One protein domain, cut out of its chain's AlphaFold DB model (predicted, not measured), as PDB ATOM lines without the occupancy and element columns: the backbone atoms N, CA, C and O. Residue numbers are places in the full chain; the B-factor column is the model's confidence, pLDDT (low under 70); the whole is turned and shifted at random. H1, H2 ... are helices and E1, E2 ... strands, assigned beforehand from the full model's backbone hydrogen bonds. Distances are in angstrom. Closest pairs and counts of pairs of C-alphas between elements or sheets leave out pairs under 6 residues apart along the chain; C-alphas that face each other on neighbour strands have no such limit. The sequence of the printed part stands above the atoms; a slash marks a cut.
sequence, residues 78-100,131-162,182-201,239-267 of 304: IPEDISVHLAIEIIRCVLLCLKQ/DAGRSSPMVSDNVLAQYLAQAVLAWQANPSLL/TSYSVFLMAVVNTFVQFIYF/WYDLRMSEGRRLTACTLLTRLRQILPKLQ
ATOM      1  N   ILE A  78     155.906 150.425 194.037       61.97
ATOM      2  CA  ILE A  78     157.212 150.398 193.360       61.97
ATOM      3  C   ILE A  78     157.977 151.691 193.679       61.97
ATOM      4  O   ILE A  78     157.533 152.773 193.291       61.97
ATOM      5  N   PRO A  79     159.144 151.605 194.343       65.94
ATOM      6  CA  PRO A  79     159.962 152.771 194.636       65.94
ATOM      7  C   PRO A  79     160.405 153.512 193.365       65.94
ATOM      8  O   PRO A  79     160.838 152.903 192.382       65.94
ATOM      9  N   GLU A  80     160.337 154.845 193.399       64.75
ATOM     10  CA  GLU A  80     160.685 155.727 192.274       64.75
ATOM     11  C   GLU A  80     162.102 155.465 191.730       64.75
ATOM     12  O   GLU A  80     162.337 155.542 190.523       64.75
ATOM     13  N   ASP A  81     163.051 155.091 192.592       65.38
ATOM     14  CA  ASP A  81     164.426 154.783 192.206       65.38
ATOM     15  C   ASP A  81     164.530 153.542 191.312       65.38
ATOM     16  O   ASP A  81     165.334 153.541 190.377       65.38
ATOM     17  N   ILE A  82     163.691 152.524 191.529       68.44
ATOM     18  CA  ILE A  82     163.625 151.328 190.675       68.44
ATOM     19  C   ILE A  82     163.076 151.696 189.294       68.44
ATOM     20  O   ILE A  82     163.593 151.261 188.263       68.44
ATOM     21  N   SER A  83     162.064 152.549 189.273       65.12
ATOM     22  CA  SER A  83     161.395 153.012 188.063       65.12
ATOM     23  C   SER A  83     162.276 153.902 187.185       65.12
ATOM     24  O   SER A  83     162.418 153.664 185.982       65.12
ATOM     25  N   VAL A  84     162.971 154.863 187.796       67.62
ATOM     26  CA  VAL A  84     163.992 155.671 187.120       67.62
ATOM     27  C   VAL A  84     165.135 154.786 186.626       67.62
ATOM     28  O   VAL A  84     165.619 154.969 185.508       67.62
ATOM     29  N   HIS A  85     165.553 153.795 187.420       74.25
ATOM     30  CA  HIS A  85     166.585 152.851 187.003       74.25
ATOM     31  C   HIS A  85     166.163 152.066 185.755       74.25
ATOM     32  O   HIS A  85     166.935 151.991 184.801       74.25
ATOM     33  N   LEU A  86     164.925 151.572 185.703       72.38
ATOM     34  CA  LEU A  86     164.387 150.848 184.552       72.38
ATOM     35  C   LEU A  86     164.368 151.707 183.276       72.38
ATOM     36  O   LEU A  86     164.792 151.244 182.215       72.38
ATOM     37  N   ALA A  87     163.945 152.969 183.378       69.94
ATOM     38  CA  ALA A  87     163.974 153.902 182.251       69.94
ATOM     39  C   ALA A  87     165.411 154.179 181.767       69.94
ATOM     40  O   ALA A  87     165.685 154.140 180.564       69.94
ATOM     41  N   ILE A  88     166.350 154.394 182.697       76.50
ATOM     42  CA  ILE A  88     167.769 154.596 182.379       76.50
ATOM     43  C   ILE A  88     168.360 153.363 181.689       76.50
ATOM     44  O   ILE A  88     169.072 153.514 180.696       76.50
ATOM     45  N   GLU A  89     168.079 152.154 182.180       77.50
ATOM     46  CA  GLU A  89     168.594 150.925 181.572       77.50
ATOM     47  C   GLU A  89     168.047 150.721 180.155       77.50
ATOM     48  O   GLU A  89     168.810 150.375 179.257       77.50
ATOM     49  N   ILE A  90     166.773 151.037 179.896       76.69
ATOM     50  CA  ILE A  90     166.227 150.985 178.530       76.69
ATOM     51  C   ILE A  90     166.949 151.969 177.609       76.69
ATOM     52  O   ILE A  90     167.337 151.592 176.502       76.69
ATOM     53  N   ILE A  91     167.191 153.205 178.059       73.75
ATOM     54  CA  ILE A  91     167.962 154.186 177.284       73.75
ATOM     55  C   ILE A  91     169.375 153.654 177.007       73.75
ATOM     56  O   ILE A  91     169.856 153.755 175.878       73.75
ATOM     57  N   ARG A  92     170.038 153.038 177.993       71.69
ATOM     58  CA  ARG A  92     171.363 152.428 177.799       71.69
ATOM     59  C   ARG A  92     171.333 151.290 176.789       71.69
ATOM     60  O   ARG A  92     172.170 151.285 175.893       71.69
ATOM     61  N   CYS A  93     170.378 150.365 176.890       72.12
ATOM     62  CA  CYS A  93     170.219 149.272 175.931       72.12
ATOM     63  C   CYS A  93     170.056 149.809 174.506       72.12
ATOM     64  O   CYS A  93     170.743 149.360 173.592       72.12
ATOM     65  N   VAL A  94     169.209 150.822 174.327       71.88
ATOM     66  CA  VAL A  94     169.017 151.502 173.040       71.88
ATOM     67  C   VAL A  94     170.328 152.115 172.537       71.88
ATOM     68  O   VAL A  94     170.686 151.919 171.377       71.88
ATOM     69  N   LEU A  95     171.064 152.840 173.385       68.38
ATOM     70  CA  LEU A  95     172.337 153.462 173.004       68.38
ATOM     71  C   LEU A  95     173.402 152.422 172.623       68.38
ATOM     72  O   LEU A  95     174.139 152.635 171.659       68.38
ATOM     73  N   LEU A  96     173.450 151.282 173.318       66.31
ATOM     74  CA  LEU A  96     174.319 150.155 172.970       66.31
ATOM     75  C   LEU A  96     173.937 149.537 171.616       66.31
ATOM     76  O   LEU A  96     174.816 149.192 170.834       66.31
ATOM     77  N   CYS A  97     172.645 149.458 171.288       63.38
ATOM     78  CA  CYS A  97     172.192 149.005 169.970       63.38
ATOM     79  C   CYS A  97     172.534 149.983 168.832       63.38
ATOM     80  O   CYS A  97     172.590 149.572 167.674       63.38
ATOM     81  N   LEU A  98     172.731 151.272 169.128       62.59
ATOM     82  CA  LEU A  98     173.097 152.290 168.131       62.59
ATOM     83  C   LEU A  98     174.604 152.369 167.895       62.59
ATOM     84  O   LEU A  98     175.031 152.742 166.805       62.59
ATOM     85  N   LYS A  99     175.410 152.018 168.899       56.31
ATOM     86  CA  LYS A  99     176.867 151.999 168.806       56.31
ATOM     87  C   LYS A  99     177.353 150.556 168.673       56.31
ATOM     88  O   LYS A  99     177.739 149.939 169.657       56.31
ATOM     89  N   GLN A 100     177.393 150.046 167.441       52.25
ATOM     90  CA  GLN A 100     178.167 148.847 167.093       52.25
ATOM     91  C   GLN A 100     179.351 149.227 166.185       52.25
ATOM     92  O   GLN A 100     179.227 149.143 164.963       52.25
ATOM     93  N   ASP A 131     141.305 152.120 182.462       44.12
ATOM     94  CA  ASP A 131     140.661 151.689 181.228       44.12
ATOM     95  C   ASP A 131     140.754 150.158 181.139       44.12
ATOM     96  O   ASP A 131     141.729 149.610 180.609       44.12
ATOM     97  N   ALA A 132     139.727 149.466 181.641       40.44
ATOM     98  CA  ALA A 132     139.539 148.017 181.501       40.44
ATOM     99  C   ALA A 132     140.722 147.162 182.016       40.44
ATOM    100  O   ALA A 132     141.206 146.268 181.312       40.44
ATOM    101  N   GLY A 133     141.205 147.448 183.231       46.16
ATOM    102  CA  GLY A 133     142.265 146.681 183.898       46.16
ATOM    103  C   GLY A 133     143.682 147.142 183.547       46.16
ATOM    104  O   GLY A 133     144.653 146.409 183.742       46.16
ATOM    105  N   ARG A 134     143.845 148.347 182.985       49.78
ATOM    106  CA  ARG A 134     145.162 148.969 182.774       49.78
ATOM    107  C   ARG A 134     145.179 150.367 183.367       49.78
ATOM    108  O   ARG A 134     144.792 151.331 182.713       49.78
ATOM    109  N   SER A 135     145.757 150.482 184.560       56.97
ATOM    110  CA  SER A 135     146.081 151.772 185.169       56.97
ATOM    111  C   SER A 135     147.042 152.550 184.262       56.97
ATOM    112  O   SER A 135     148.156 152.076 184.006       56.97
ATOM    113  N   SER A 136     146.658 153.738 183.792       59.41
ATOM    114  CA  SER A 136     147.562 154.629 183.057       59.41
ATOM    115  C   SER A 136     147.618 156.023 183.691       59.41
ATOM    116  O   SER A 136     146.593 156.507 184.175       59.41
ATOM    117  N   PRO A 137     148.792 156.684 183.730       69.62
ATOM    118  CA  PRO A 137     148.882 158.019 184.308       69.62
ATOM    119  C   PRO A 137     148.063 159.047 183.511       69.62
ATOM    120  O   PRO A 137     148.272 159.256 182.316       69.62
ATOM    121  N   MET A 138     147.191 159.774 184.187       69.81
ATOM    122  CA  MET A 138     146.531 160.968 183.688       69.81
ATOM    123  C   MET A 138     147.358 162.199 184.056       69.81
ATOM    124  O   MET A 138     147.681 162.451 185.217       69.81
ATOM    125  N   VAL A 139     147.715 162.974 183.036       74.69
ATOM    126  CA  VAL A 139     148.522 164.190 183.165       74.69
ATOM    127  C   VAL A 139     147.582 165.386 183.233       74.69
ATOM    128  O   VAL A 139     146.863 165.637 182.270       74.69
ATOM    129  N   SER A 140     147.600 166.131 184.340       76.06
ATOM    130  CA  SER A 140     146.843 167.386 184.435       76.06
ATOM    131  C   SER A 140     147.344 168.450 183.451       76.06
ATOM    132  O   SER A 140     148.521 168.476 183.077       76.06
ATOM    133  N   ASP A 141     146.468 169.395 183.105       77.06
ATOM    134  CA  ASP A 141     146.786 170.524 182.219       77.06
ATOM    135  C   ASP A 141     148.008 171.325 182.693       77.06
ATOM    136  O   ASP A 141     148.804 171.793 181.881       77.06
ATOM    137  N   ASN A 142     148.217 171.425 184.009       75.31
ATOM    138  CA  ASN A 142     149.380 172.101 184.590       75.31
ATOM    139  C   ASN A 142     150.698 171.396 184.247       75.31
ATOM    140  O   ASN A 142     151.683 172.046 183.893       75.31
ATOM    141  N   VAL A 143     150.725 170.064 184.332       79.19
ATOM    142  CA  VAL A 143     151.911 169.274 183.980       79.19
ATOM    143  C   VAL A 143     152.146 169.333 182.469       79.19
ATOM    144  O   VAL A 143     153.285 169.462 182.020       79.19
ATOM    145  N   LEU A 144     151.076 169.337 181.673       79.38
ATOM    146  CA  LEU A 144     151.176 169.512 180.227       79.38
ATOM    147  C   LEU A 144     151.746 170.889 179.846       79.38
ATOM    148  O   LEU A 144     152.629 170.979 178.992       79.38
ATOM    149  N   ALA A 145     151.299 171.951 180.521       78.19
ATOM    150  CA  ALA A 145     151.840 173.297 180.356       78.19
ATOM    151  C   ALA A 145     153.330 173.355 180.727       78.19
ATOM    152  O   ALA A 145     154.116 174.009 180.041       78.19
ATOM    153  N   GLN A 146     153.748 172.620 181.762       83.88
ATOM    154  CA  GLN A 146     155.159 172.493 182.120       83.88
ATOM    155  C   GLN A 146     155.970 171.781 181.026       83.88
ATOM    156  O   GLN A 146     157.067 172.235 180.696       83.88
ATOM    157  N   TYR A 147     155.446 170.701 180.436       84.81
ATOM    158  CA  TYR A 147     156.096 170.026 179.306       84.81
ATOM    159  C   TYR A 147     156.257 170.958 178.107       84.81
ATOM    160  O   TYR A 147     157.341 171.019 177.528       84.81
ATOM    161  N   LEU A 148     155.216 171.727 177.778       83.12
ATOM    162  CA  LEU A 148     155.278 172.728 176.717       83.12
ATOM    163  C   LEU A 148     156.330 173.804 177.022       83.12
ATOM    164  O   LEU A 148     157.142 174.118 176.156       83.12
ATOM    165  N   ALA A 149     156.373 174.328 178.248       81.56
ATOM    166  CA  ALA A 149     157.364 175.328 178.644       81.56
ATOM    167  C   ALA A 149     158.802 174.804 178.497       81.56
ATOM    168  O   ALA A 149     159.665 175.494 177.954       81.56
ATOM    169  N   GLN A 150     159.065 173.562 178.920       84.50
ATOM    170  CA  GLN A 150     160.378 172.946 178.714       84.50
ATOM    171  C   GLN A 150     160.693 172.723 177.236       84.50
ATOM    172  O   GLN A 150     161.836 172.923 176.824       84.50
ATOM    173  N   ALA A 151     159.694 172.357 176.433       83.25
ATOM    174  CA  ALA A 151     159.874 172.204 175.000       83.25
ATOM    175  C   ALA A 151     160.232 173.534 174.327       83.25
ATOM    176  O   ALA A 151     161.182 173.576 173.552       83.25
ATOM    177  N   VAL A 152     159.546 174.628 174.667       82.25
ATOM    178  CA  VAL A 152     159.858 175.976 174.159       82.25
ATOM    179  C   VAL A 152     161.287 176.380 174.529       82.25
ATOM    180  O   VAL A 152     162.038 176.825 173.664       82.25
ATOM    181  N   LEU A 153     161.704 176.171 175.781       84.31
ATOM    182  CA  LEU A 153     163.068 176.490 176.222       84.31
ATOM    183  C   LEU A 153     164.126 175.664 175.477       84.31
ATOM    184  O   LEU A 153     165.133 176.207 175.024       84.31
ATOM    185  N   ALA A 154     163.898 174.357 175.319       81.25
ATOM    186  CA  ALA A 154     164.800 173.479 174.577       81.25
ATOM    187  C   ALA A 154     164.889 173.874 173.096       81.25
ATOM    188  O   ALA A 154     165.975 173.857 172.513       81.25
ATOM    189  N   TRP A 155     163.761 174.266 172.504       81.12
ATOM    190  CA  TRP A 155     163.676 174.758 171.135       81.12
ATOM    191  C   TRP A 155     164.467 176.061 170.949       81.12
ATOM    192  O   TRP A 155     165.320 176.145 170.066       81.12
ATOM    193  N   GLN A 156     164.267 177.045 171.831       80.31
ATOM    194  CA  GLN A 156     164.988 178.324 171.794       80.31
ATOM    195  C   GLN A 156     166.499 178.160 171.993       80.31
ATOM    196  O   GLN A 156     167.281 178.875 171.372       80.31
ATOM    197  N   ALA A 157     166.924 177.209 172.829       78.44
ATOM    198  CA  ALA A 157     168.337 176.966 173.103       78.44
ATOM    199  C   ALA A 157     169.099 176.324 171.926       78.44
ATOM    200  O   ALA A 157     170.329 176.360 171.914       78.44
ATOM    201  N   ASN A 158     168.403 175.740 170.942       72.06
ATOM    202  CA  ASN A 158     169.021 174.962 169.861       72.06
ATOM    203  C   ASN A 158     168.606 175.433 168.449       72.06
ATOM    204  O   ASN A 158     168.202 174.612 167.622       72.06
ATOM    205  N   PRO A 159     168.733 176.731 168.110       65.88
ATOM    206  CA  PRO A 159     168.206 177.285 166.861       65.88
ATOM    207  C   PRO A 159     168.872 176.708 165.600       65.88
ATOM    208  O   PRO A 159     168.243 176.666 164.545       65.88
ATOM    209  N   SER A 160     170.124 176.246 165.697       61.84
ATOM    210  CA  SER A 160     170.885 175.656 164.586       61.84
ATOM    211  C   SER A 160     170.414 174.254 164.197       61.84
ATOM    212  O   SER A 160     170.506 173.893 163.031       61.84
ATOM    213  N   LEU A 161     169.863 173.483 165.140       57.75
ATOM    214  CA  LEU A 161     169.332 172.136 164.882       57.75
ATOM    215  C   LEU A 161     167.933 172.160 164.242       57.75
ATOM    216  O   LEU A 161     167.388 171.114 163.898       57.75
ATOM    217  N   LEU A 162     167.355 173.356 164.112       56.09
ATOM    218  CA  LEU A 162     165.964 173.591 163.738       56.09
ATOM    219  C   LEU A 162     165.811 174.312 162.394       56.09
ATOM    220  O   LEU A 162     164.768 174.187 161.762       56.09
ATOM    221  N   THR A 182     158.660 163.057 160.754       46.53
ATOM    222  CA  THR A 182     159.641 163.738 159.887       46.53
ATOM    223  C   THR A 182     159.856 165.233 160.110       46.53
ATOM    224  O   THR A 182     160.612 165.804 159.345       46.53
ATOM    225  N   SER A 183     159.316 165.875 161.148       52.91
ATOM    226  CA  SER A 183     159.558 167.319 161.372       52.91
ATOM    227  C   SER A 183     159.257 167.767 162.810       52.91
ATOM    228  O   SER A 183     158.536 168.733 163.047       52.91
ATOM    229  N   TYR A 184     159.785 167.049 163.805       57.72
ATOM    230  CA  TYR A 184     159.664 167.481 165.204       57.72
ATOM    231  C   TYR A 184     160.862 168.297 165.614       57.72
ATOM    232  O   TYR A 184     162.007 167.894 165.406       57.72
ATOM    233  N   SER A 185     160.575 169.423 166.239       61.50
ATOM    234  CA  SER A 185     161.589 170.338 166.723       61.50
ATOM    235  C   SER A 185     162.078 169.925 168.111       61.50
ATOM    236  O   SER A 185     163.257 170.072 168.416       61.50
ATOM    237  N   VAL A 186     161.187 169.379 168.950       78.38
ATOM    238  CA  VAL A 186     161.528 168.889 170.291       78.38
ATOM    239  C   VAL A 186     160.809 167.579 170.593       78.38
ATOM    240  O   VAL A 186     159.631 167.398 170.291       78.38
ATOM    241  N   PHE A 187     161.538 166.664 171.223       82.25
ATOM    242  CA  PHE A 187     161.037 165.394 171.726       82.25
ATOM    243  C   PHE A 187     161.252 165.326 173.236       82.25
ATOM    244  O   PHE A 187     162.365 165.550 173.713       82.25
ATOM    245  N   LEU A 188     160.194 164.991 173.967       83.94
ATOM    246  CA  LEU A 188     160.190 164.847 175.414       83.94
ATOM    247  C   LEU A 188     159.800 163.415 175.785       83.94
ATOM    248  O   LEU A 188     158.850 162.847 175.245       83.94
ATOM    249  N   MET A 189     160.540 162.837 176.727       85.25
ATOM    250  CA  MET A 189     160.192 161.573 177.366       85.25
ATOM    251  C   MET A 189     159.673 161.880 178.768       85.25
ATOM    252  O   MET A 189     160.436 162.317 179.628       85.25
ATOM    253  N   ALA A 190     158.384 161.650 178.984       84.44
ATOM    254  CA  ALA A 190     157.772 161.700 180.299       84.44
ATOM    255  C   ALA A 190     157.885 160.314 180.940       84.44
ATOM    256  O   ALA A 190     157.486 159.317 180.337       84.44
ATOM    257  N   VAL A 191     158.438 160.255 182.150       81.06
ATOM    258  CA  VAL A 191     158.573 159.020 182.929       81.06
ATOM    259  C   VAL A 191     157.856 159.228 184.250       81.06
ATOM    260  O   VAL A 191     158.165 160.170 184.977       81.06
ATOM    261  N   VAL A 192     156.893 158.362 184.542       78.94
ATOM    262  CA  VAL A 192     156.115 158.383 185.781       78.94
ATOM    263  C   VAL A 192     156.067 156.961 186.302       78.94
ATOM    264  O   VAL A 192     155.409 156.105 185.710       78.94
ATOM    265  N   ASN A 193     156.773 156.696 187.400       78.88
ATOM    266  CA  ASN A 193     156.956 155.336 187.898       78.88
ATOM    267  C   ASN A 193     157.443 154.415 186.750       78.88
ATOM    268  O   ASN A 193     158.370 154.775 186.020       78.88
ATOM    269  N   THR A 194     156.820 153.258 186.536       78.62
ATOM    270  CA  THR A 194     157.190 152.339 185.452       78.62
ATOM    271  C   THR A 194     156.573 152.692 184.102       78.62
ATOM    272  O   THR A 194     156.733 151.926 183.155       78.62
ATOM    273  N   PHE A 195     155.872 153.818 183.981       82.25
ATOM    274  CA  PHE A 195     155.228 154.233 182.744       82.25
ATOM    275  C   PHE A 195     156.066 155.270 182.004       82.25
ATOM    276  O   PHE A 195     156.590 156.218 182.591       82.25
ATOM    277  N   VAL A 196     156.157 155.109 180.687       85.00
ATOM    278  CA  VAL A 196     156.827 156.055 179.793       85.00
ATOM    279  C   VAL A 196     155.867 156.530 178.718       85.00
ATOM    280  O   VAL A 196     155.174 155.730 178.094       85.00
ATOM    281  N   GLN A 197     155.861 157.832 178.462       87.06
ATOM    282  CA  GLN A 197     155.170 158.438 177.336       87.06
ATOM    283  C   GLN A 197     156.130 159.333 176.568       87.06
ATOM    284  O   GLN A 197     156.979 160.023 177.131       87.06
ATOM    285  N   PHE A 198     155.965 159.334 175.255       85.44
ATOM    286  CA  PHE A 198     156.711 160.201 174.369       85.44
ATOM    287  C   PHE A 198     155.815 161.311 173.860       85.44
ATOM    288  O   PHE A 198     154.730 161.044 173.339       85.44
ATOM    289  N   ILE A 199     156.295 162.540 173.995       84.50
ATOM    290  CA  ILE A 199     155.607 163.747 173.560       84.50
ATOM    291  C   ILE A 199     156.488 164.435 172.525       84.50
ATOM    292  O   ILE A 199     157.694 164.603 172.709       84.50
ATOM    293  N   TYR A 200     155.877 164.804 171.413       83.50
ATOM    294  CA  TYR A 200     156.533 165.418 170.277       83.50
ATOM    295  C   TYR A 200     155.931 166.792 170.042       83.50
ATOM    296  O   TYR A 200     154.714 166.910 169.900       83.50
ATOM    297  N   PHE A 201     156.791 167.801 169.971       83.44
ATOM    298  CA  PHE A 201     156.409 169.175 169.686       83.44
ATOM    299  C   PHE A 201     156.952 169.591 168.319       83.44
ATOM    300  O   PHE A 201     158.152 169.472 168.039       83.44
ATOM    301  N   TRP A 239     150.733 155.694 176.982       84.19
ATOM    302  CA  TRP A 239     151.657 155.259 178.023       84.19
ATOM    303  C   TRP A 239     152.101 153.820 177.772       84.19
ATOM    304  O   TRP A 239     151.293 152.947 177.455       84.19
ATOM    305  N   TYR A 240     153.398 153.581 177.908       84.12
ATOM    306  CA  TYR A 240     154.001 152.263 177.852       84.12
ATOM    307  C   TYR A 240     154.408 151.844 179.254       84.12
ATOM    308  O   TYR A 240     155.221 152.511 179.886       84.12
ATOM    309  N   ASP A 241     153.874 150.721 179.718       84.19
ATOM    310  CA  ASP A 241     154.293 150.124 180.979       84.19
ATOM    311  C   ASP A 241     155.572 149.302 180.782       84.19
ATOM    312  O   ASP A 241     155.582 148.268 180.106       84.19
ATOM    313  N   LEU A 242     156.667 149.748 181.385       81.88
ATOM    314  CA  LEU A 242     157.972 149.104 181.291       81.88
ATOM    315  C   LEU A 242     158.056 147.773 182.051       81.88
ATOM    316  O   LEU A 242     159.008 147.010 181.853       81.88
ATOM    317  N   ARG A 243     157.077 147.440 182.893       78.19
ATOM    318  CA  ARG A 243     156.980 146.106 183.513       78.19
ATOM    319  C   ARG A 243     156.551 145.059 182.497       78.19
ATOM    320  O   ARG A 243     157.003 143.912 182.552       78.19
ATOM    321  N   MET A 244     155.799 145.484 181.487       78.19
ATOM    322  CA  MET A 244     155.352 144.635 180.395       78.19
ATOM    323  C   MET A 244     156.434 144.526 179.319       78.19
ATOM    324  O   MET A 244     157.051 145.512 178.907       78.19
ATOM    325  N   SER A 245     156.668 143.308 178.826       77.31
ATOM    326  CA  SER A 245     157.635 143.054 177.746       77.31
ATOM    327  C   SER A 245     157.312 143.862 176.487       77.31
ATOM    328  O   SER A 245     158.216 144.394 175.839       77.31
ATOM    329  N   GLU A 246     156.025 144.016 176.183       80.44
ATOM    330  CA  GLU A 246     155.548 144.843 175.083       80.44
ATOM    331  C   GLU A 246     155.864 146.329 175.290       80.44
ATOM    332  O   GLU A 246     156.400 146.956 174.377       80.44
ATOM    333  N   GLY A 247     155.621 146.884 176.481       80.75
ATOM    334  CA  GLY A 247     155.922 148.287 176.774       80.75
ATOM    335  C   GLY A 247     157.419 148.591 176.707       80.75
ATOM    336  O   GLY A 247     157.810 149.603 176.120       80.75
ATOM    337  N   ARG A 248     158.281 147.674 177.175       83.38
ATOM    338  CA  ARG A 248     159.742 147.782 176.977       83.38
ATOM    339  C   ARG A 248     160.124 147.777 175.503       83.38
ATOM    340  O   ARG A 248     160.911 148.620 175.072       83.38
ATOM    341  N   ARG A 249     159.564 146.844 174.726       79.94
ATOM    342  CA  ARG A 249     159.830 146.728 173.285       79.94
ATOM    343  C   ARG A 249     159.413 147.998 172.547       79.94
ATOM    344  O   ARG A 249     160.218 148.537 171.798       79.94
ATOM    345  N   LEU A 250     158.195 148.489 172.779       81.06
ATOM    346  CA  LEU A 250     157.684 149.710 172.150       81.06
ATOM    347  C   LEU A 250     158.532 150.926 172.530       81.06
ATOM    348  O   LEU A 250     158.958 151.658 171.642       81.06
ATOM    349  N   THR A 251     158.884 151.076 173.809       85.06
ATOM    350  CA  THR A 251     159.765 152.155 174.288       85.06
ATOM    351  C   THR A 251     161.124 152.131 173.591       85.06
ATOM    352  O   THR A 251     161.576 153.156 173.074       85.06
ATOM    353  N   ALA A 252     161.761 150.959 173.517       80.69
ATOM    354  CA  ALA A 252     163.040 150.796 172.836       80.69
ATOM    355  C   ALA A 252     162.931 151.078 171.328       80.69
ATOM    356  O   ALA A 252     163.767 151.791 170.778       80.69
ATOM    357  N   CYS A 253     161.888 150.575 170.658       78.88
ATOM    358  CA  CYS A 253     161.643 150.827 169.237       78.88
ATOM    359  C   CYS A 253     161.436 152.316 168.944       78.88
ATOM    360  O   CYS A 253     162.038 152.839 168.003       78.88
ATOM    361  N   THR A 254     160.636 153.011 169.753       81.62
ATOM    362  CA  THR A 254     160.409 154.454 169.621       81.62
ATOM    363  C   THR A 254     161.717 155.222 169.766       81.62
ATOM    364  O   THR A 254     162.068 156.009 168.886       81.62
ATOM    365  N   LEU A 255     162.492 154.938 170.813       82.38
ATOM    366  CA  LEU A 255     163.788 155.571 171.042       82.38
ATOM    367  C   LEU A 255     164.798 155.309 169.920       82.38
ATOM    368  O   LEU A 255     165.419 156.247 169.424       82.38
ATOM    369  N   LEU A 256     164.948 154.051 169.494       76.94
ATOM    370  CA  LEU A 256     165.859 153.673 168.409       76.94
ATOM    371  C   LEU A 256     165.505 154.387 167.109       76.94
ATOM    372  O   LEU A 256     166.392 154.893 166.422       76.94
ATOM    373  N   THR A 257     164.216 154.444 166.781       78.75
ATOM    374  CA  THR A 257     163.734 155.109 165.568       78.75
ATOM    375  C   THR A 257     164.094 156.590 165.593       78.75
ATOM    376  O   THR A 257     164.634 157.106 164.617       78.75
ATOM    377  N   ARG A 258     163.877 157.266 166.728       74.94
ATOM    378  CA  ARG A 258     164.186 158.695 166.872       74.94
ATOM    379  C   ARG A 258     165.676 158.986 166.854       74.94
ATOM    380  O   ARG A 258     166.118 159.866 166.120       74.94
ATOM    381  N   LEU A 259     166.468 158.225 167.597       73.88
ATOM    382  CA  LEU A 259     167.910 158.433 167.626       73.88
ATOM    383  C   LEU A 259     168.547 158.172 166.256       73.88
ATOM    384  O   LEU A 259     169.404 158.946 165.848       73.88
ATOM    385  N   ARG A 260     168.085 157.172 165.491       71.25
ATOM    386  CA  ARG A 260     168.559 156.955 164.109       71.25
ATOM    387  C   ARG A 260     168.277 158.133 163.178       71.25
ATOM    388  O   ARG A 260     169.077 158.386 162.287       71.25
ATOM    389  N   GLN A 261     167.175 158.853 163.379       69.88
ATOM    390  CA  GLN A 261     166.852 160.043 162.585       69.88
ATOM    391  C   GLN A 261     167.721 161.252 162.963       69.88
ATOM    392  O   GLN A 261     168.074 162.050 162.097       69.88
ATOM    393  N   ILE A 262     168.056 161.399 164.248       66.62
ATOM    394  CA  ILE A 262     168.761 162.576 164.778       66.62
ATOM    395  C   ILE A 262     170.289 162.426 164.676       66.62
ATOM    396  O   ILE A 262     170.986 163.405 164.407       66.62
ATOM    397  N   LEU A 263     170.827 161.218 164.871       66.56
ATOM    398  CA  LEU A 263     172.271 160.969 164.954       66.56
ATOM    399  C   LEU A 263     173.074 161.457 163.733       66.56
ATOM    400  O   LEU A 263     174.066 162.152 163.957       66.56
ATOM    401  N   PRO A 264     172.670 161.182 162.474       65.25
ATOM    402  CA  PRO A 264     173.410 161.665 161.307       65.25
ATOM    403  C   PRO A 264     173.486 163.194 161.248       65.25
ATOM    404  O   PRO A 264     174.511 163.753 160.869       65.25
ATOM    405  N   LYS A 265     172.425 163.883 161.687       63.09
ATOM    406  CA  LYS A 265     172.372 165.350 161.712       63.09
ATOM    407  C   LYS A 265     173.324 165.926 162.755       63.09
ATOM    408  O   LYS A 265     174.100 166.821 162.446       63.09
ATOM    409  N   LEU A 266     173.334 165.357 163.963       60.53
ATOM    410  CA  LEU A 266     174.281 165.755 165.010       60.53
ATOM    411  C   LEU A 266     175.742 165.533 164.590       60.53
ATOM    412  O   LEU A 266     176.613 166.321 164.956       60.53
ATOM    413  N   GLN A 267     176.015 164.472 163.825       63.97
ATOM    414  CA  GLN A 267     177.344 164.205 163.272       63.97
ATOM    415  C   GLN A 267     177.729 165.241 162.208       63.97
ATOM    416  O   GLN A 267     178.808 165.821 162.307       63.97
TER     417      GLN A 267
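What this domain is: This is residues 78 to 100, 131 to 162, 182 to 201 and 239 to 267 of the 304 residues of an uncharacterized protein of Pochonia chlamydosporia 123 (UniProt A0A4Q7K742). The hairpin of E2 and E3 makes the middle, with H2 on one side and crossed H1 and H3 on the other. The 104 printed residues, mixed in class, include three named helices and three named strands, H1 E1 H2 E2 E3 H3; sheet E2 - E3 is antiparallel. The whole is compact, radius of gyration of the C-alphas 14.9 A, spanning 44 by 39 by 25 A.

How they stand to each other: H1, residues 80 to 98, touches H3, residues 245 to 267, with 90 to 98 alone, closest C-alphas 94 and 256, 6.0 A, at a steep tilt of 53 degrees. H2, residues 141 to 157, and E2, residues 186 to 192, have closest C-alphas 151 and 186, 6.0 A. In E2's hairpin with E3, residues 195 to 201, find N 188 and O 199 within hydrogen-bond range, 2.8 A. Every O i to N i+4 pair is within range in H1 and H2, 17 of 19 in H3.

Where its parts are: Find C-alpha 80 at (160.685, 155.727, 192.274), where H1 begins. A tight link joins E1, residues 135 to 139, to H2. H3 runs 32.3 A to C-alpha 267 at (177.344, 164.205, 163.272).

The domain as a whole: Cuts at 101 to 130, 163 to 181 and 202 to 238 leave C-alpha gaps of 40.2, 12.3 and 16.9 A; 37 printed residues are under pLDDT 70.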